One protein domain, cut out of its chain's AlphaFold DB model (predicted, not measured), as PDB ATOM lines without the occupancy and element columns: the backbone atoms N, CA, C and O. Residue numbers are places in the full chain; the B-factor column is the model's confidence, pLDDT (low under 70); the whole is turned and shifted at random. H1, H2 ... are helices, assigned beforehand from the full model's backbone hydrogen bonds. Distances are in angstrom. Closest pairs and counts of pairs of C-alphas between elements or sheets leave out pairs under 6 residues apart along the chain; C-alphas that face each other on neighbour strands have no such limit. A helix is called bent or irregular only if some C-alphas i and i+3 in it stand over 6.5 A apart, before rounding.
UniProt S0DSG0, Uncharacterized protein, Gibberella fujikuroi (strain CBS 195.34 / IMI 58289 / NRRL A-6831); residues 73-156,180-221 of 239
ATOM      1  N   VAL A  73      36.591 -33.927 -49.411       89.81
ATOM      2  CA  VAL A  73      37.522 -33.886 -48.272       89.81
ATOM      3  C   VAL A  73      37.009 -32.967 -47.152       89.81
ATOM      4  O   VAL A  73      37.126 -33.313 -45.973       89.81
ATOM      5  N   GLU A  74      36.352 -31.856 -47.498       89.62
ATOM      6  CA  GLU A  74      35.721 -30.923 -46.561       89.62
ATOM      7  C   GLU A  74      34.627 -31.598 -45.737       89.62
ATOM      8  O   GLU A  74      34.604 -31.454 -44.516       89.62
ATOM      9  N   ASP A  75      33.757 -32.388 -46.373       85.00
ATOM     10  CA  ASP A  75      32.637 -33.057 -45.702       85.00
ATOM     11  C   ASP A  75      33.152 -34.033 -44.631       85.00
ATOM     12  O   ASP A  75      32.629 -34.110 -43.513       85.00
ATOM     13  N   ILE A  76      34.240 -34.741 -44.946       87.38
ATOM     14  CA  ILE A  76      34.923 -35.647 -44.018       87.38
ATOM     15  C   ILE A  76      35.600 -34.863 -42.897       87.38
ATOM     16  O   ILE A  76      35.492 -35.251 -41.727       87.38
ATOM     17  N   TRP A  77      36.266 -33.754 -43.219       92.81
ATOM     18  CA  TRP A  77      36.892 -32.905 -42.214       92.81
ATOM     19  C   TRP A  77      35.868 -32.346 -41.226       92.81
ATOM     20  O   TRP A  77      36.043 -32.498 -40.017       92.81
ATOM     21  N   LEU A  78      34.768 -31.775 -41.721       88.75
ATOM     22  CA  LEU A  78      33.682 -31.233 -40.904       88.75
ATOM     23  C   LEU A  78      33.042 -32.322 -40.033       88.75
ATOM     24  O   LEU A  78      32.771 -32.084 -38.852       88.75
ATOM     25  N   ALA A  79      32.862 -33.537 -40.561       85.81
ATOM     26  CA  ALA A  79      32.345 -34.670 -39.796       85.81
ATOM     27  C   ALA A  79      33.288 -35.089 -38.654       85.81
ATOM     28  O   ALA A  79      32.841 -35.288 -37.518       85.81
ATOM     29  N   ILE A  80      34.596 -35.190 -38.920       87.00
ATOM     30  CA  ILE A  80      35.601 -35.485 -37.889       87.00
ATOM     31  C   ILE A  80      35.642 -34.353 -36.856       87.00
ATOM     32  O   ILE A  80      35.640 -34.606 -35.648       87.00
ATOM     33  N   LEU A  81      35.623 -33.102 -37.315       88.81
ATOM     34  CA  LEU A  81      35.656 -31.924 -36.461       88.81
ATOM     35  C   LEU A  81      34.442 -31.869 -35.533       88.81
ATOM     36  O   LEU A  81      34.602 -31.610 -34.341       88.81
ATOM     37  N   ALA A  82      33.247 -32.188 -36.032       84.19
ATOM     38  CA  ALA A  82      32.032 -32.267 -35.228       84.19
ATOM     39  C   ALA A  82      32.149 -33.309 -34.100       84.19
ATOM     40  O   ALA A  82      31.742 -33.043 -32.965       84.19
ATOM     41  N   GLN A  83      32.754 -34.469 -34.376       82.25
ATOM     42  CA  GLN A  83      32.964 -35.533 -33.386       82.25
ATOM     43  C   GLN A  83      34.071 -35.188 -32.375       82.25
ATOM     44  O   GLN A  83      33.976 -35.526 -31.190       82.25
ATOM     45  N   LEU A  84      35.117 -34.485 -32.817       85.06
ATOM     46  CA  LEU A  84      36.238 -34.085 -31.970       85.06
ATOM     47  C   LEU A  84      35.991 -32.790 -31.191       85.06
ATOM     48  O   LEU A  84      36.630 -32.604 -30.153       85.06
ATOM     49  N   LYS A  85      35.059 -31.931 -31.628       84.81
ATOM     50  CA  LYS A  85      34.782 -30.597 -31.065       84.81
ATOM     51  C   LYS A  85      34.801 -30.595 -29.543       84.81
ATOM     52  O   LYS A  85      35.572 -29.859 -28.940       84.81
ATOM     53  N   THR A  86      33.978 -31.425 -28.904       81.31
ATOM     54  CA  THR A  86      33.839 -31.432 -27.439       81.31
ATOM     55  C   THR A  86      35.153 -31.780 -26.742       81.31
ATOM     56  O   THR A  86      35.505 -31.167 -25.736       81.31
ATOM     57  N   GLN A  87      35.906 -32.734 -27.294       84.56
ATOM     58  CA  GLN A  87      37.205 -33.130 -26.756       84.56
ATOM     59  C   GLN A  87      38.238 -32.020 -26.956       84.56
ATOM     60  O   GLN A  87      38.951 -31.692 -26.013       84.56
ATOM     61  N   ILE A  88      38.267 -31.390 -28.132       86.69
ATOM     62  CA  ILE A  88      39.134 -30.242 -28.420       86.69
ATOM     63  C   ILE A  88      38.819 -29.098 -27.447       86.69
ATOM     64  O   ILE A  88      39.694 -28.670 -26.699       86.69
ATOM     65  N   LEU A  89      37.566 -28.648 -27.363       84.50
ATOM     66  CA  LEU A  89      37.178 -27.537 -26.488       84.50
ATOM     67  C   LEU A  89      37.529 -27.808 -25.016       84.50
ATOM     68  O   LEU A  89      38.086 -26.937 -24.344       84.50
ATOM     69  N   TYR A  90      37.287 -29.029 -24.534       85.12
ATOM     70  CA  TYR A  90      37.621 -29.431 -23.168       85.12
ATOM     71  C   TYR A  90      39.139 -29.468 -22.914       85.12
ATOM     72  O   TYR A  90      39.631 -28.854 -21.967       85.12
ATOM     73  N   ARG A  91      39.910 -30.155 -23.767       86.12
ATOM     74  CA  ARG A  91      41.361 -30.367 -23.576       86.12
ATOM     75  C   ARG A  91      42.184 -29.100 -23.802       86.12
ATOM     76  O   ARG A  91      43.223 -28.907 -23.168       86.12
ATOM     77  N   PHE A  92      41.706 -28.209 -24.664       84.81
ATOM     78  CA  PHE A  92      42.312 -26.899 -24.883       84.81
ATOM     79  C   PHE A  92      41.802 -25.830 -23.904       84.81
ATOM     80  O   PHE A  92      42.278 -24.700 -23.957       84.81
ATOM     81  N   ARG A  93      40.917 -26.194 -22.958       83.31
ATOM     82  CA  ARG A  93      40.340 -25.305 -21.929       83.31
ATOM     83  C   ARG A  93      39.667 -24.065 -22.524       83.31
ATOM     84  O   ARG A  93      39.741 -22.969 -21.972       83.31
ATOM     85  N   ILE A  94      38.985 -24.250 -23.648       80.62
ATOM     86  CA  ILE A  94      38.267 -23.186 -24.340       80.62
ATOM     87  C   ILE A  94      36.887 -23.065 -23.690       80.62
ATOM     88  O   ILE A  94      35.942 -23.759 -24.057       80.62
ATOM     89  N   THR A  95      36.787 -22.215 -22.671       67.00
ATOM     90  CA  THR A  95      35.593 -22.110 -21.812       67.00
ATOM     91  C   THR A  95      34.743 -20.877 -22.079       67.00
ATOM     92  O   THR A  95      33.564 -20.864 -21.727       67.00
ATOM     93  N   LYS A  96      35.304 -19.835 -22.702       68.94
ATOM     94  CA  LYS A  96      34.562 -18.597 -22.953       68.94
ATOM     95  C   LYS A  96      33.483 -18.851 -24.010       68.94
ATOM     96  O   LYS A  96      33.836 -19.307 -25.098       68.94
ATOM     97  N   PRO A  97      32.198 -18.572 -23.737       64.44
ATOM     98  CA  PRO A  97      31.180 -18.552 -24.779       64.44
ATOM     99  C   PRO A  97      31.490 -17.401 -25.740       64.44
ATOM    100  O   PRO A  97      31.739 -16.282 -25.296       64.44
ATOM    101  N   THR A  98      31.497 -17.670 -27.047       68.19
ATOM    102  CA  THR A  98      31.605 -16.598 -28.045       68.19
ATOM    103  C   THR A  98      30.218 -16.225 -28.523       68.19
ATOM    104  O   THR A  98      29.425 -17.093 -28.890       68.19
ATOM    105  N   THR A  99      29.930 -14.930 -28.502       73.12
ATOM    106  CA  THR A  99      28.746 -14.373 -29.146       73.12
ATOM    107  C   THR A  99      28.944 -14.456 -30.652       73.12
ATOM    108  O   THR A  99      29.927 -13.928 -31.167       73.12
ATOM    109  N   ILE A 100      28.029 -15.133 -31.344       78.06
ATOM    110  CA  ILE A 100      28.021 -15.154 -32.808       78.06
ATOM    111  C   ILE A 100      27.727 -13.721 -33.279       78.06
ATOM    112  O   ILE A 100      26.777 -13.121 -32.763       78.06
ATOM    113  N   PRO A 101      28.529 -13.150 -34.196       79.31
ATOM    114  CA  PRO A 101      28.262 -11.824 -34.733       79.31
ATOM    115  C   PRO A 101      26.875 -11.772 -35.380       79.31
ATOM    116  O   PRO A 101      26.417 -12.738 -35.986       79.31
ATOM    117  N   THR A 102      26.192 -10.641 -35.239       79.69
ATOM    118  CA  THR A 102      24.949 -10.373 -35.966       79.69
ATOM    119  C   THR A 102      25.268  -9.921 -37.384       79.69
ATOM    120  O   THR A 102      26.210  -9.145 -37.581       79.69
ATOM    121  N   PHE A 103      24.461 -10.380 -38.336       79.38
ATOM    122  CA  PHE A 103      24.581 -10.051 -39.752       79.38
ATOM    123  C   PHE A 103      23.367  -9.248 -40.216       79.38
ATOM    124  O   PHE A 103      22.244  -9.524 -39.778       79.38
ATOM    125  N   THR A 104      23.581  -8.267 -41.088       78.75
ATOM    126  CA  THR A 104      22.495  -7.633 -41.845       78.75
ATOM    127  C   THR A 104      22.055  -8.542 -43.003       78.75
ATOM    128  O   THR A 104      22.801  -9.445 -43.394       78.75
ATOM    129  N   PRO A 105      20.853  -8.345 -43.572       75.38
ATOM    130  CA  PRO A 105      20.408  -9.104 -44.743       75.38
ATOM    131  C   PRO A 105      21.374  -9.012 -45.933       75.38
ATOM    132  O   PRO A 105      21.606 -10.001 -46.621       75.38
ATOM    133  N   GLU A 106      21.975  -7.844 -46.156       75.44
ATOM    134  CA  GLU A 106      22.941  -7.612 -47.233       75.44
ATOM    135  C   GLU A 106      24.231  -8.405 -47.008       75.44
ATOM    136  O   GLU A 106      24.783  -8.964 -47.952       75.44
ATOM    137  N   GLU A 107      24.685  -8.498 -45.755       73.94
ATOM    138  CA  GLU A 107      25.859  -9.290 -45.381       73.94
ATOM    139  C   GLU A 107      25.600 -10.791 -45.542       73.94
ATOM    140  O   GLU A 107      26.472 -11.509 -46.021       73.94
ATOM    141  N   LEU A 108      24.395 -11.270 -45.207       76.81
ATOM    142  CA  LEU A 108      24.014 -12.677 -45.393       76.81
ATOM    143  C   LEU A 108      23.990 -13.101 -46.867       76.81
ATOM    144  O   LEU A 108      24.246 -14.265 -47.163       76.81
ATOM    145  N   ASN A 109      23.736 -12.164 -47.784       79.25
ATOM    146  CA  ASN A 109      23.794 -12.407 -49.227       79.25
ATOM    147  C   ASN A 109      25.230 -12.449 -49.780       79.25
ATOM    148  O   ASN A 109      25.415 -12.694 -50.972       79.25
ATOM    149  N   ASN A 110      26.246 -12.221 -48.942       81.31
ATOM    150  CA  ASN A 110      27.655 -12.326 -49.301       81.31
ATOM    151  C   ASN A 110      28.331 -13.443 -48.478       81.31
ATOM    152  O   ASN A 110      28.871 -13.175 -47.400       81.31
ATOM    153  N   PRO A 111      28.346 -14.697 -48.978       79.88
ATOM    154  CA  PRO A 111      28.910 -15.844 -48.260       79.88
ATOM    155  C   PRO A 111      30.359 -15.639 -47.809       79.88
ATOM    156  O   PRO A 111      30.733 -16.057 -46.715       79.88
ATOM    157  N   THR A 112      31.165 -14.943 -48.614       87.06
ATOM    158  CA  THR A 112      32.566 -14.630 -48.301       87.06
ATOM    159  C   THR A 112      32.685 -13.695 -47.101       87.06
ATOM    160  O   THR A 112      33.515 -13.920 -46.223       87.06
ATOM    161  N   GLU A 113      31.834 -12.670 -47.017       86.44
ATOM    162  CA  GLU A 113      31.819 -11.753 -45.872       86.44
ATOM    163  C   GLU A 113      31.410 -12.483 -44.585       86.44
ATOM    164  O   GLU A 113      32.044 -12.328 -43.535       86.44
ATOM    165  N   VAL A 114      30.398 -13.353 -44.673       85.19
ATOM    166  CA  VAL A 114      29.971 -14.197 -43.548       85.19
ATOM    167  C   VAL A 114      31.103 -15.131 -43.110       85.19
ATOM    168  O   VAL A 114      31.398 -15.220 -41.913       85.19
ATOM    169  N   ALA A 115      31.777 -15.783 -44.061       89.00
ATOM    170  CA  ALA A 115      32.908 -16.670 -43.805       89.00
ATOM    171  C   ALA A 115      34.061 -15.943 -43.106       89.00
ATOM    172  O   ALA A 115      34.560 -16.430 -42.090       89.00
ATOM    173  N   ASN A 116      34.434 -14.754 -43.580       91.56
ATOM    174  CA  ASN A 116      35.508 -13.954 -42.992       91.56
ATOM    175  C   ASN A 116      35.183 -13.550 -41.550       91.56
ATOM    176  O   ASN A 116      35.986 -13.759 -40.640       91.56
ATOM    177  N   ARG A 117      33.977 -13.026 -41.298       89.50
ATOM    178  CA  ARG A 117      33.578 -12.591 -39.950       89.50
ATOM    179  C   ARG A 117      33.488 -13.753 -38.963       89.50
ATOM    180  O   ARG A 117      33.888 -13.603 -37.806       89.50
ATOM    181  N   LEU A 118      32.991 -14.912 -39.398       87.94
ATOM    182  CA  LEU A 118      32.950 -16.107 -38.553       87.94
ATOM    183  C   LEU A 118      34.336 -16.731 -38.347       87.94
ATOM    184  O   LEU A 118      34.606 -17.225 -37.253       87.94
ATOM    185  N   SER A 119      35.232 -16.658 -39.331       89.75
ATOM    186  CA  SER A 119      36.625 -17.107 -39.187       89.75
ATOM    187  C   SER A 119      37.385 -16.241 -38.191       89.75
ATOM    188  O   SER A 119      37.939 -16.767 -37.231       89.75
ATOM    189  N   ASN A 120      37.277 -14.915 -38.306       90.06
ATOM    190  CA  ASN A 120      37.864 -13.970 -37.349       90.06
ATOM    191  C   ASN A 120      37.361 -14.224 -35.918       90.06
ATOM    192  O   ASN A 120      38.109 -14.129 -34.942       90.06
ATOM    193  N   MET A 121      36.082 -14.584 -35.775       88.56
ATOM    194  CA  MET A 121      35.501 -14.983 -34.493       88.56
ATOM    195  C   MET A 121      36.154 -16.265 -33.941       88.56
ATOM    196  O   MET A 121      36.385 -16.355 -32.731       88.56
ATOM    197  N   VAL A 122      36.429 -17.261 -34.790       88.50
ATOM    198  CA  VAL A 122      37.134 -18.491 -34.399       88.50
ATOM    199  C   VAL A 122      38.568 -18.175 -33.995       88.50
ATOM    200  O   VAL A 122      38.974 -18.595 -32.918       88.50
ATOM    201  N   GLU A 123      39.300 -17.414 -34.803       88.94
ATOM    202  CA  GLU A 123      40.685 -17.014 -34.538       88.94
ATOM    203  C   GLU A 123      40.814 -16.254 -33.221       88.94
ATOM    204  O   GLU A 123      41.633 -16.616 -32.389       88.94
ATOM    205  N   THR A 124      39.923 -15.296 -32.962       86.62
ATOM    206  CA  THR A 124      39.903 -14.538 -31.698       86.62
ATOM    207  C   THR A 124      39.595 -15.429 -30.486       86.62
ATOM    208  O   THR A 124      40.024 -15.157 -29.362       86.62
ATOM    209  N   ALA A 125      38.779 -16.468 -30.678       83.50
ATOM    210  CA  ALA A 125      38.356 -17.364 -29.603       83.50
ATOM    211  C   ALA A 125      39.342 -18.513 -29.348       83.50
ATOM    212  O   ALA A 125      39.384 -19.059 -28.240       83.50
ATOM    213  N   LEU A 126      40.073 -18.916 -30.381       84.00
ATOM    214  CA  LEU A 126      41.141 -19.900 -30.336       84.00
ATOM    215  C   LEU A 126      42.488 -19.159 -30.288       84.00
ATOM    216  O   LEU A 126      42.540 -17.954 -30.107       84.00
ATOM    217  N   ASN A 127      43.601 -19.881 -30.337       82.44
ATOM    218  CA  ASN A 127      44.878 -19.258 -30.687       82.44
ATOM    219  C   ASN A 127      45.113 -19.469 -32.185       82.44
ATOM    220  O   ASN A 127      44.632 -20.472 -32.717       82.44
ATOM    221  N   ASP A 128      45.869 -18.578 -32.830       83.38
ATOM    222  CA  ASP A 128      46.109 -18.581 -34.284       83.38
ATOM    223  C   ASP A 128      46.557 -19.955 -34.799       83.38
ATOM    224  O   ASP A 128      46.081 -20.447 -35.819       83.38
ATOM    225  N   LEU A 129      47.413 -20.632 -34.028       87.56
ATOM    226  CA  LEU A 129      47.922 -21.956 -34.364       87.56
ATOM    227  C   LEU A 129      46.818 -23.024 -34.389       87.56
ATOM    228  O   LEU A 129      46.758 -23.836 -35.308       87.56
ATOM    229  N   LEU A 130      45.942 -23.052 -33.384       89.88
ATOM    230  CA  LEU A 130      44.826 -23.993 -33.332       89.88
ATOM    231  C   LEU A 130      43.753 -23.623 -34.358       89.88
ATOM    232  O   LEU A 130      43.201 -24.517 -34.986       89.88
ATOM    233  N   ALA A 131      43.473 -22.333 -34.552       90.81
ATOM    234  CA  ALA A 131      42.521 -21.872 -35.557       90.81
ATOM    235  C   ALA A 131      42.953 -22.290 -36.969       90.81
ATOM    236  O   ALA A 131      42.165 -22.931 -37.662       90.81
ATOM    237  N   GLY A 132      44.216 -22.058 -37.345       92.00
ATOM    238  CA  GLY A 132      44.752 -22.457 -38.652       92.00
ATOM    239  C   GLY A 132      44.750 -23.972 -38.885       92.00
ATOM    240  O   GLY A 132      44.595 -24.443 -40.009       92.00
ATOM    241  N   VAL A 133      44.852 -24.773 -37.818       94.00
ATOM    242  CA  VAL A 133      44.700 -26.232 -37.929       94.00
ATOM    243  C   VAL A 133      43.233 -26.634 -38.099       94.00
ATOM    244  O   VAL A 133      42.952 -27.528 -38.893       94.00
ATOM    245  N   LEU A 134      42.308 -26.019 -37.353       93.19
ATOM    246  CA  LEU A 134      40.904 -26.446 -37.305       93.19
ATOM    247  C   LEU A 134      40.055 -25.936 -38.475       93.19
ATOM    248  O   LEU A 134      39.146 -26.646 -38.910       93.19
ATOM    249  N   MET A 135      40.329 -24.733 -38.975       94.50
ATOM    250  CA  MET A 135      39.616 -24.179 -40.124       94.50
ATOM    251  C   MET A 135      39.986 -24.947 -41.406       94.50
ATOM    252  O   MET A 135      41.142 -25.361 -41.549       94.50
ATOM    253  N   PRO A 136      39.029 -25.210 -42.312       93.62
ATOM    254  CA  PRO A 136      39.310 -25.845 -43.595       93.62
ATOM    255  C   PRO A 136      40.122 -24.902 -44.491       93.62
ATOM    256  O   PRO A 136      39.935 -23.691 -44.458       93.62
ATOM    257  N   ASP A 137      41.045 -25.470 -45.260       94.00
ATOM    258  CA  ASP A 137      41.929 -24.751 -46.191       94.00
ATOM    259  C   ASP A 137      42.414 -25.677 -47.326       94.00
ATOM    260  O   ASP A 137      43.561 -25.604 -47.778       94.00
ATOM    261  N   PHE A 138      41.541 -26.594 -47.741       93.56
ATOM    262  CA  PHE A 138      41.775 -27.519 -48.846       93.56
ATOM    263  C   PHE A 138      41.537 -26.820 -50.193       93.56
ATOM    264  O   PHE A 138      40.990 -25.716 -50.251       93.56
ATOM    265  N   SER A 139      41.945 -27.459 -51.288       89.19
ATOM    266  CA  SER A 139      41.912 -26.863 -52.629       89.19
ATOM    267  C   SER A 139      40.512 -26.441 -53.099       89.19
ATOM    268  O   SER A 139      40.392 -25.475 -53.852       89.19
ATOM    269  N   GLN A 140      39.462 -27.126 -52.631       87.62
ATOM    270  CA  GLN A 140      38.061 -26.893 -53.004       87.62
ATOM    271  C   GLN A 140      37.226 -26.270 -51.877       87.62
ATOM    272  O   GLN A 140      35.995 -26.268 -51.951       87.62
ATOM    273  N   THR A 141      37.874 -25.727 -50.843       90.50
ATOM    274  CA  THR A 141      37.172 -25.154 -49.693       90.50
ATOM    275  C   THR A 141      36.393 -23.913 -50.109       90.50
ATOM    276  O   THR A 141      36.963 -22.946 -50.617       90.50
ATOM    277  N   THR A 142      35.084 -23.922 -49.860       90.31
ATOM    278  CA  THR A 142      34.205 -22.791 -50.168       90.31
ATOM    279  C   THR A 142      33.959 -21.905 -48.935       90.31
ATOM    280  O   THR A 142      34.265 -22.290 -47.794       90.31
ATOM    281  N   PRO A 143      33.392 -20.696 -49.113       86.31
ATOM    282  CA  PRO A 143      32.946 -19.880 -47.987       86.31
ATOM    283  C   PRO A 143      31.960 -20.619 -47.069       86.31
ATOM    284  O   PRO A 143      32.040 -20.491 -45.850       86.31
ATOM    285  N   GLU A 144      31.073 -21.444 -47.618       85.12
ATOM    286  CA  GLU A 144      30.087 -22.230 -46.868       85.12
ATOM    287  C   GLU A 144      30.748 -23.288 -45.975       85.12
ATOM    288  O   GLU A 144      30.327 -23.476 -44.829       85.12
ATOM    289  N   ASP A 145      31.811 -23.939 -46.456       86.94
ATOM    290  CA  ASP A 145      32.606 -24.893 -45.671       86.94
ATOM    291  C   ASP A 145      33.267 -24.188 -44.477       86.94
ATOM    292  O   ASP A 145      33.242 -24.669 -43.338       86.94
ATOM    293  N   THR A 146      33.790 -22.987 -44.726       90.25
ATOM    294  CA  THR A 146      34.408 -22.116 -43.721       90.25
ATOM    295  C   THR A 146      33.391 -21.661 -42.668       90.25
ATOM    296  O   THR A 146      33.634 -21.785 -41.462       90.25
ATOM    297  N   VAL A 147      32.214 -21.201 -43.100       85.94
ATOM    298  CA  VAL A 147      31.083 -20.849 -42.225       85.94
ATOM    299  C   VAL A 147      30.665 -22.050 -41.379       85.94
ATOM    300  O   VAL A 147      30.519 -21.933 -40.159       85.94
ATOM    301  N   SER A 148      30.517 -23.218 -42.004       86.19
ATOM    302  CA  SER A 148      30.116 -24.459 -41.340       86.19
ATOM    303  C   SER A 148      31.128 -24.879 -40.281       86.19
ATOM    304  O   SER A 148      30.738 -25.178 -39.151       86.19
ATOM    305  N   ALA A 149      32.428 -24.827 -40.585       89.12
ATOM    306  CA  ALA A 149      33.489 -25.099 -39.621       89.12
ATOM    307  C   ALA A 149      33.448 -24.121 -38.440       89.12
ATOM    308  O   ALA A 149      33.500 -24.539 -37.279       89.12
ATOM    309  N   ALA A 150      33.290 -22.824 -38.710       88.50
ATOM    310  CA  ALA A 150      33.247 -21.807 -37.668       88.50
ATOM    311  C   ALA A 150      32.036 -21.972 -36.734       88.50
ATOM    312  O   ALA A 150      32.169 -21.910 -35.503       88.50
ATOM    313  N   LEU A 151      30.860 -22.266 -37.297       84.25
ATOM    314  CA  LEU A 151      29.654 -22.586 -36.533       84.25
ATOM    315  C   LEU A 151      29.783 -23.920 -35.794       84.25
ATOM    316  O   LEU A 151      29.356 -24.024 -34.644       84.25
ATOM    317  N   LEU A 152      30.420 -24.933 -36.381       84.38
ATOM    318  CA  LEU A 152      30.714 -26.180 -35.681       84.38
ATOM    319  C   LEU A 152      31.623 -25.926 -34.486       84.38
ATOM    320  O   LEU A 152      31.342 -26.440 -33.412       84.38
ATOM    321  N   LEU A 153      32.655 -25.097 -34.604       85.38
ATOM    322  CA  LEU A 153      33.594 -24.828 -33.517       85.38
ATOM    323  C   LEU A 153      32.997 -23.964 -32.402       85.38
ATOM    324  O   LEU A 153      33.236 -24.237 -31.221       85.38
ATOM    325  N   ARG A 154      32.221 -22.932 -32.751       82.06
ATOM    326  CA  ARG A 154      31.780 -21.885 -31.805       82.06
ATOM    327  C   ARG A 154      30.277 -21.822 -31.573       82.06
ATOM    328  O   ARG A 154      29.845 -21.272 -30.562       82.06
ATOM    329  N   GLY A 155      29.484 -22.405 -32.458       68.38
ATOM    330  CA  GLY A 155      28.040 -22.489 -32.306       68.38
ATOM    331  C   GLY A 155      27.655 -23.270 -31.053       68.38
ATOM    332  O   GLY A 155      28.318 -24.242 -30.654       68.38
ATOM    333  N   LYS A 156      26.559 -22.842 -30.418       62.91
ATOM    334  CA  LYS A 156      25.926 -23.622 -29.351       62.91
ATOM    335  C   LYS A 156      25.458 -24.951 -29.935       62.91
ATOM    336  O   LYS A 156      24.899 -24.991 -31.024       62.91
ATOM    337  N   ILE A 180      35.889 -37.044 -53.462       77.06
ATOM    338  CA  ILE A 180      36.327 -35.886 -54.243       77.06
ATOM    339  C   ILE A 180      37.384 -35.123 -53.442       77.06
ATOM    340  O   ILE A 180      37.202 -34.859 -52.254       77.06
ATOM    341  N   GLY A 181      38.490 -34.776 -54.090       78.12
ATOM    342  CA  GLY A 181      39.573 -33.982 -53.513       78.12
ATOM    343  C   GLY A 181      40.915 -34.389 -54.104       78.12
ATOM    344  O   GLY A 181      41.130 -35.574 -54.379       78.12
ATOM    345  N   GLU A 182      41.808 -33.419 -54.273       83.31
ATOM    346  CA  GLU A 182      43.143 -33.651 -54.822       83.31
ATOM    347  C   GLU A 182      43.978 -34.507 -53.860       83.31
ATOM    348  O   GLU A 182      43.806 -34.382 -52.645       83.31
ATOM    349  N   PRO A 183      44.929 -35.335 -54.336       82.88
ATOM    350  CA  PRO A 183      45.790 -36.140 -53.462       82.88
ATOM    351  C   PRO A 183      46.431 -35.330 -52.321       82.88
ATOM    352  O   PRO A 183      46.448 -35.768 -51.170       82.88
ATOM    353  N   ALA A 184      46.856 -34.097 -52.622       87.44
ATOM    354  CA  ALA A 184      47.425 -33.170 -51.649       87.44
ATOM    355  C   ALA A 184      46.446 -32.771 -50.528       87.44
ATOM    356  O   ALA A 184      46.877 -32.531 -49.401       87.44
ATOM    357  N   ASP A 185      45.138 -32.731 -50.792       88.81
ATOM    358  CA  ASP A 185      44.135 -32.402 -49.777       88.81
ATOM    359  C   ASP A 185      43.979 -33.523 -48.747       88.81
ATOM    360  O   ASP A 185      43.784 -33.264 -47.557       88.81
ATOM    361  N   TRP A 186      44.114 -34.779 -49.174       88.38
ATOM    362  CA  TRP A 186      44.058 -35.934 -48.277       88.38
ATOM    363  C   TRP A 186      45.290 -36.019 -47.386       88.38
ATOM    364  O   TRP A 186      45.180 -36.352 -46.201       88.38
ATOM    365  N   ASP A 187      46.456 -35.662 -47.919       89.44
ATOM    366  CA  ASP A 187      47.664 -35.519 -47.113       89.44
ATOM    367  C   ASP A 187      47.541 -34.343 -46.143       89.44
ATOM    368  O   ASP A 187      47.798 -34.509 -44.949       89.44
ATOM    369  N   ARG A 188      46.999 -33.205 -46.589       92.50
ATOM    370  CA  ARG A 188      46.698 -32.060 -45.719       92.50
ATOM    371  C   ARG A 188      45.709 -32.416 -44.606       92.50
ATOM    372  O   ARG A 188      45.883 -31.992 -43.462       92.50
ATOM    373  N   LEU A 189      44.707 -33.252 -44.886       92.06
ATOM    374  CA  LEU A 189      43.769 -33.770 -43.884       92.06
ATOM    375  C   LEU A 189      44.500 -34.600 -42.814       92.06
ATOM    376  O   LEU A 189      44.274 -34.414 -41.612       92.06
ATOM    377  N   ARG A 190      45.416 -35.487 -43.228       91.69
ATOM    378  CA  ARG A 190      46.264 -36.255 -42.297       91.69
ATOM    379  C   ARG A 190      47.180 -35.346 -41.487       91.69
ATOM    380  O   ARG A 190      47.338 -35.557 -40.282       91.69
ATOM    381  N   GLU A 191      47.757 -34.328 -42.114       92.62
ATOM    382  CA  GLU A 191      48.622 -33.352 -41.455       92.62
ATOM    383  C   GLU A 191      47.874 -32.544 -40.400       92.62
ATOM    384  O   GLU A 191      48.376 -32.410 -39.282       92.62
ATOM    385  N   LYS A 192      46.649 -32.085 -40.686       94.31
ATOM    386  CA  LYS A 192      45.794 -31.409 -39.697       94.31
ATOM    387  C   LYS A 192      45.513 -32.302 -38.490       94.31
ATOM    388  O   LYS A 192      45.665 -31.869 -37.345       94.31
ATOM    389  N   LEU A 193      45.179 -33.573 -38.712       92.19
ATOM    390  CA  LEU A 193      44.987 -34.545 -37.629       92.19
ATOM    391  C   LEU A 193      46.275 -34.761 -36.819       92.19
ATOM    392  O   LEU A 193      46.258 -34.730 -35.583       92.19
ATOM    393  N   ALA A 194      47.413 -34.909 -37.495       91.31
ATOM    394  CA  ALA A 194      48.713 -35.024 -36.846       91.31
ATOM    395  C   ALA A 194      49.077 -33.759 -36.049       91.31
ATOM    396  O   ALA A 194      49.640 -33.871 -34.957       91.31
ATOM    397  N   ALA A 195      48.727 -32.570 -36.544       92.38
ATOM    398  CA  ALA A 195      48.920 -31.302 -35.855       92.38
ATOM    399  C   ALA A 195      48.090 -31.238 -34.566       92.38
ATOM    400  O   ALA A 195      48.656 -30.946 -33.513       92.38
ATOM    401  N   ILE A 196      46.806 -31.625 -34.586       91.00
ATOM    402  CA  ILE A 196      45.975 -31.708 -33.366       91.00
ATOM    403  C   ILE A 196      46.642 -32.606 -32.311       91.00
ATOM    404  O   ILE A 196      46.723 -32.233 -31.138       91.00
ATOM    405  N   ARG A 197      47.170 -33.766 -32.727       91.00
ATOM    406  CA  ARG A 197      47.907 -34.686 -31.844       91.00
ATOM    407  C   ARG A 197      49.190 -34.061 -31.281       91.00
ATOM    408  O   ARG A 197      49.494 -34.261 -30.109       91.00
ATOM    409  N   ARG A 198      49.947 -33.310 -32.089       90.44
ATOM    410  CA  ARG A 198      51.176 -32.619 -31.646       90.44
ATOM    411  C   ARG A 198      50.875 -31.490 -30.660       90.44
ATOM    412  O   ARG A 198      51.623 -31.309 -29.705       90.44
ATOM    413  N   LEU A 199      49.776 -30.764 -30.863       89.25
ATOM    414  CA  LEU A 199      49.363 -29.657 -29.995       89.25
ATOM    415  C   LEU A 199      48.935 -30.125 -28.597       89.25
ATOM    416  O   LEU A 199      49.069 -29.367 -27.629       89.25
ATOM    417  N   ARG A 200      48.403 -31.350 -28.479       88.31
ATOM    418  CA  ARG A 200      47.977 -31.965 -27.214       88.31
ATOM    419  C   ARG A 200      48.093 -33.487 -27.262       88.31
ATOM    420  O   ARG A 200      47.345 -34.146 -27.983       88.31
ATOM    421  N   LYS A 201      48.938 -34.058 -26.398       88.12
ATOM    422  CA  LYS A 201      49.138 -35.514 -26.295       88.12
ATOM    423  C   LYS A 201      47.841 -36.267 -25.981       88.12
ATOM    424  O   LYS A 201      47.618 -37.363 -26.477       88.12
ATOM    425  N   GLU A 202      46.937 -35.670 -25.208       87.69
ATOM    426  CA  GLU A 202      45.656 -36.287 -24.854       87.69
ATOM    427  C   GLU A 202      44.699 -36.449 -26.044       87.69
ATOM    428  O   GLU A 202      43.710 -37.176 -25.936       87.69
ATOM    429  N   MET A 203      44.986 -35.793 -27.173       89.50
ATOM    430  CA  MET A 203      44.239 -35.952 -28.419       89.50
ATOM    431  C   MET A 203      44.704 -37.154 -29.245       89.50
ATOM    432  O   MET A 203      44.047 -37.500 -30.219       89.50
ATOM    433  N   GLU A 204      45.788 -37.834 -28.865       87.19
ATOM    434  CA  GLU A 204      46.350 -38.948 -29.631       87.19
ATOM    435  C   GLU A 204      45.352 -40.092 -29.854       87.19
ATOM    436  O   GLU A 204      45.086 -40.466 -30.993       87.19
ATOM    437  N   ALA A 205      44.744 -40.614 -28.786       83.31
ATOM    438  CA  ALA A 205      43.779 -41.705 -28.889       83.31
ATOM    439  C   ALA A 205      42.532 -41.356 -29.733       83.31
ATOM    440  O   ALA A 205      42.173 -42.149 -30.609       83.31
ATOM    441  N   PRO A 206      41.837 -40.214 -29.526       83.56
ATOM    442  CA  PRO A 206      40.701 -39.862 -30.372       83.56
ATOM    443  C   PRO A 206      41.106 -39.582 -31.823       83.56
ATOM    444  O   PRO A 206      40.415 -40.055 -32.717       83.56
ATOM    445  N   VAL A 207      42.238 -38.917 -32.070       86.94
ATOM    446  CA  VAL A 207      42.735 -38.664 -33.433       86.94
ATOM    447  C   VAL A 207      43.093 -39.965 -34.154       86.94
ATOM    448  O   VAL A 207      42.658 -40.166 -35.286       86.94
ATOM    449  N   ASN A 208      43.817 -40.884 -33.507       83.31
ATOM    450  CA  ASN A 208      44.229 -42.150 -34.122       83.31
ATOM    451  C   ASN A 208      43.023 -43.015 -34.537       83.31
ATOM    452  O   ASN A 208      43.095 -43.717 -35.543       83.31
ATOM    453  N   ARG A 209      41.892 -42.938 -33.814       80.56
ATOM    454  CA  ARG A 209      40.648 -43.616 -34.222       80.56
ATOM    455  C   ARG A 209      40.116 -43.091 -35.558       80.56
ATOM    456  O   ARG A 209      39.711 -43.899 -36.392       80.56
ATOM    457  N   HIS A 210      40.143 -41.775 -35.770       84.31
ATOM    458  CA  HIS A 210      39.720 -41.174 -37.038       84.31
ATOM    459  C   HIS A 210      40.737 -41.404 -38.155       84.31
ATOM    460  O   HIS A 210      40.318 -41.704 -39.265       84.31
ATOM    461  N   LEU A 211      42.045 -41.358 -37.867       80.88
ATOM    462  CA  LEU A 211      43.089 -41.695 -38.844       80.88
ATOM    463  C   LEU A 211      42.941 -43.131 -39.353       80.88
ATOM    464  O   LEU A 211      42.883 -43.352 -40.554       80.88
ATOM    465  N   HIS A 212      42.770 -44.104 -38.455       75.81
ATOM    466  CA  HIS A 212      42.569 -45.496 -38.858       75.81
ATOM    467  C   HIS A 212      41.278 -45.694 -39.673       75.81
ATOM    468  O   HIS A 212      41.219 -46.539 -40.566       75.81
ATOM    469  N   PHE A 213      40.217 -44.941 -39.371       77.44
ATOM    470  CA  PHE A 213      39.006 -44.945 -40.192       77.44
ATOM    471  C   PHE A 213      39.261 -44.348 -41.582       77.44
ATOM    472  O   PHE A 213      38.898 -44.977 -42.572       77.44
ATOM    473  N   LEU A 214      39.921 -43.189 -41.647       80.94
ATOM    474  CA  LEU A 214      40.290 -42.504 -42.885       80.94
ATOM    475  C   LEU A 214      41.161 -43.395 -43.776       80.94
ATOM    476  O   LEU A 214      40.859 -43.556 -44.951       80.94
ATOM    477  N   ASP A 215      42.183 -44.038 -43.215       77.88
ATOM    478  CA  ASP A 215      43.068 -44.919 -43.975       77.88
ATOM    479  C   ASP A 215      42.317 -46.137 -44.518       77.88
ATOM    480  O   ASP A 215      42.476 -46.479 -45.685       77.88
ATOM    481  N   ARG A 216      41.427 -46.756 -43.728       73.38
ATOM    482  CA  ARG A 216      40.582 -47.851 -44.234       73.38
ATOM    483  C   ARG A 216      39.602 -47.389 -45.306       73.38
ATOM    484  O   ARG A 216      39.352 -48.136 -46.244       73.38
ATOM    485  N   MET A 217      39.052 -46.186 -45.179       73.50
ATOM    486  CA  MET A 217      38.154 -45.599 -46.173       73.50
ATOM    487  C   MET A 217      38.888 -45.343 -47.495       73.50
ATOM    488  O   MET A 217      38.392 -45.733 -48.548       73.50
ATOM    489  N   LEU A 218      40.095 -44.778 -47.434       71.56
ATOM    490  CA  LEU A 218      40.941 -44.520 -48.601       71.56
ATOM    491  C   LEU A 218      41.544 -45.793 -49.208       71.56
ATOM    492  O   LEU A 218      41.835 -45.803 -50.393       71.56
ATOM    493  N   GLN A 219      41.722 -46.861 -48.427       65.94
ATOM    494  CA  GLN A 219      42.109 -48.186 -48.934       65.94
ATOM    495  C   GLN A 219      40.932 -48.940 -49.570       65.94
ATOM    496  O   GLN A 219      41.129 -49.719 -50.500       65.94
ATOM    497  N   ALA A 220      39.715 -48.756 -49.045       62.09
ATOM    498  CA  ALA A 220      38.502 -49.390 -49.559       62.09
ATOM    499  C   ALA A 220      37.990 -48.711 -50.839       62.09
ATOM    500  O   ALA A 220      37.472 -49.386 -51.729       62.09
ATOM    501  N   GLY A 221      38.147 -47.389 -50.949       52.72
ATOM    502  CA  GLY A 221      38.078 -46.699 -52.231       52.72
ATOM    503  C   GLY A 221      39.318 -47.053 -53.048       52.72
ATOM    504  O   GLY A 221      40.430 -46.938 -52.551       52.72
TER     505      GLY A 221
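AT A GLANCE: This is residues 73 to 156 and 180 to 221 of the 239 residues of an uncharacterized protein of Gibberella fujikuroi (strain CBS 195.34 / IMI 58289 / NRRL A-6831) (UniProt S0DSG0). Five helices run nearly along one direction in a thick, zigzag row, H7 and H6 at one end, then H1, H5 and H3, with the short H4 slanting between H3 and H6 on one side. H1, H6 and H7 form a three-helix bundle, H5 packs between H1 and H3, and the four-residue H2 lies at the far end beyond H3, reached by the long stretch of residues 92 to 104. The printed part has 126 residues with seven named helices, H1 to H7 in order, and no named strand; its class is all helix. It is compact, with a radius of gyration of the C-alphas of 14.9 A, and spans 45 by 33 by 21 A.

IN THESE COORDINATES: H1, residues 73 to 91, begins with C-alpha 73 at (37.522, -33.886, -48.272) and is 25.2 A long, with a kink of 54 degrees near residue 84. H2 is residues 105 to 108. H3, residues 111 to 125, measures 21.0 A. H4 is residues 128 to 134, and H5, residues 143 to 154, is 16.3 A long. After the cut, H6, residues 183 to 199, starts at C-alpha 183 (45.790, -36.140, -53.462) and measures 24.6 A. H7, residues 201 to 220, is the longest at 29.1 A, has a kink of 35 degrees near residue 208, and ends at C-alpha 220 (38.502, -49.390, -49.559). H1 and H7 are irregular: C-alphas 83 and 86 are 7.3 A apart, and C-alphas 202 and 205 are 7.0 A apart.

HOW THE PARTS SIT: In the bundle, three helices that touch at shallow tilts, H1 touches H6 with residues 73 to 77 alone, at 2 degrees, the same way; the closest C-alphas, of Val 73 and Trp 186, are 6.8 A apart. H7 touches H1 with residues 202 to 210 alone, at a shallow tilt of 17 degrees, opposite ways; the closest C-alphas are those of Ile 80 and His 210, 7.1 A. H6 and H7 form a helical hairpin, with C-alphas 197 and 204 closest at 5.0 A. H1 touches H5 at a shallow tilt of 19 degrees, the same way, C-alphas 82 and 152 being closest at 6.2 A. H5 touches H3 at a shallow tilt of 29 degrees, the same way, and C-alphas 115 and 147, their closest, are 4.8 A apart. H4 touches H6 at a steep tilt of 54 degrees, opposite ways, with C-alphas 133 and 192 closest at 5.6 A. H3 and H4 only just touch, and only at the corner, with 3 pairs of C-alphas within 8 A, the closest being Glu 123 and Ala 131 at 5.3 A. H2 and H3 likewise only just touch, only at the corner, with 3 pairs, the closest C-alphas being those of Leu 108 and Val 114, 6.4 A. H1 and H3 are apart. Every O i to N i+4 pair is within hydrogen-bond range in H3, H4, H5 and H6, against 13 of 15 in H1 and 13 of 16 in H7; H2 is too short for such a pair.

THE WHOLE: The two C-alphas farthest apart, of Thr 104 and Gln 219, are 45.6 A apart. Residues 157 to 179 are not printed, and C-alphas 156 and 180 are 29.6 A apart across this cut. The link from H1 to H2 is long, with 13 residues. The mean pLDDT of the printed part is 84.2; residues 95 to 98, 155 to 156 and 219 to 221 are under 70.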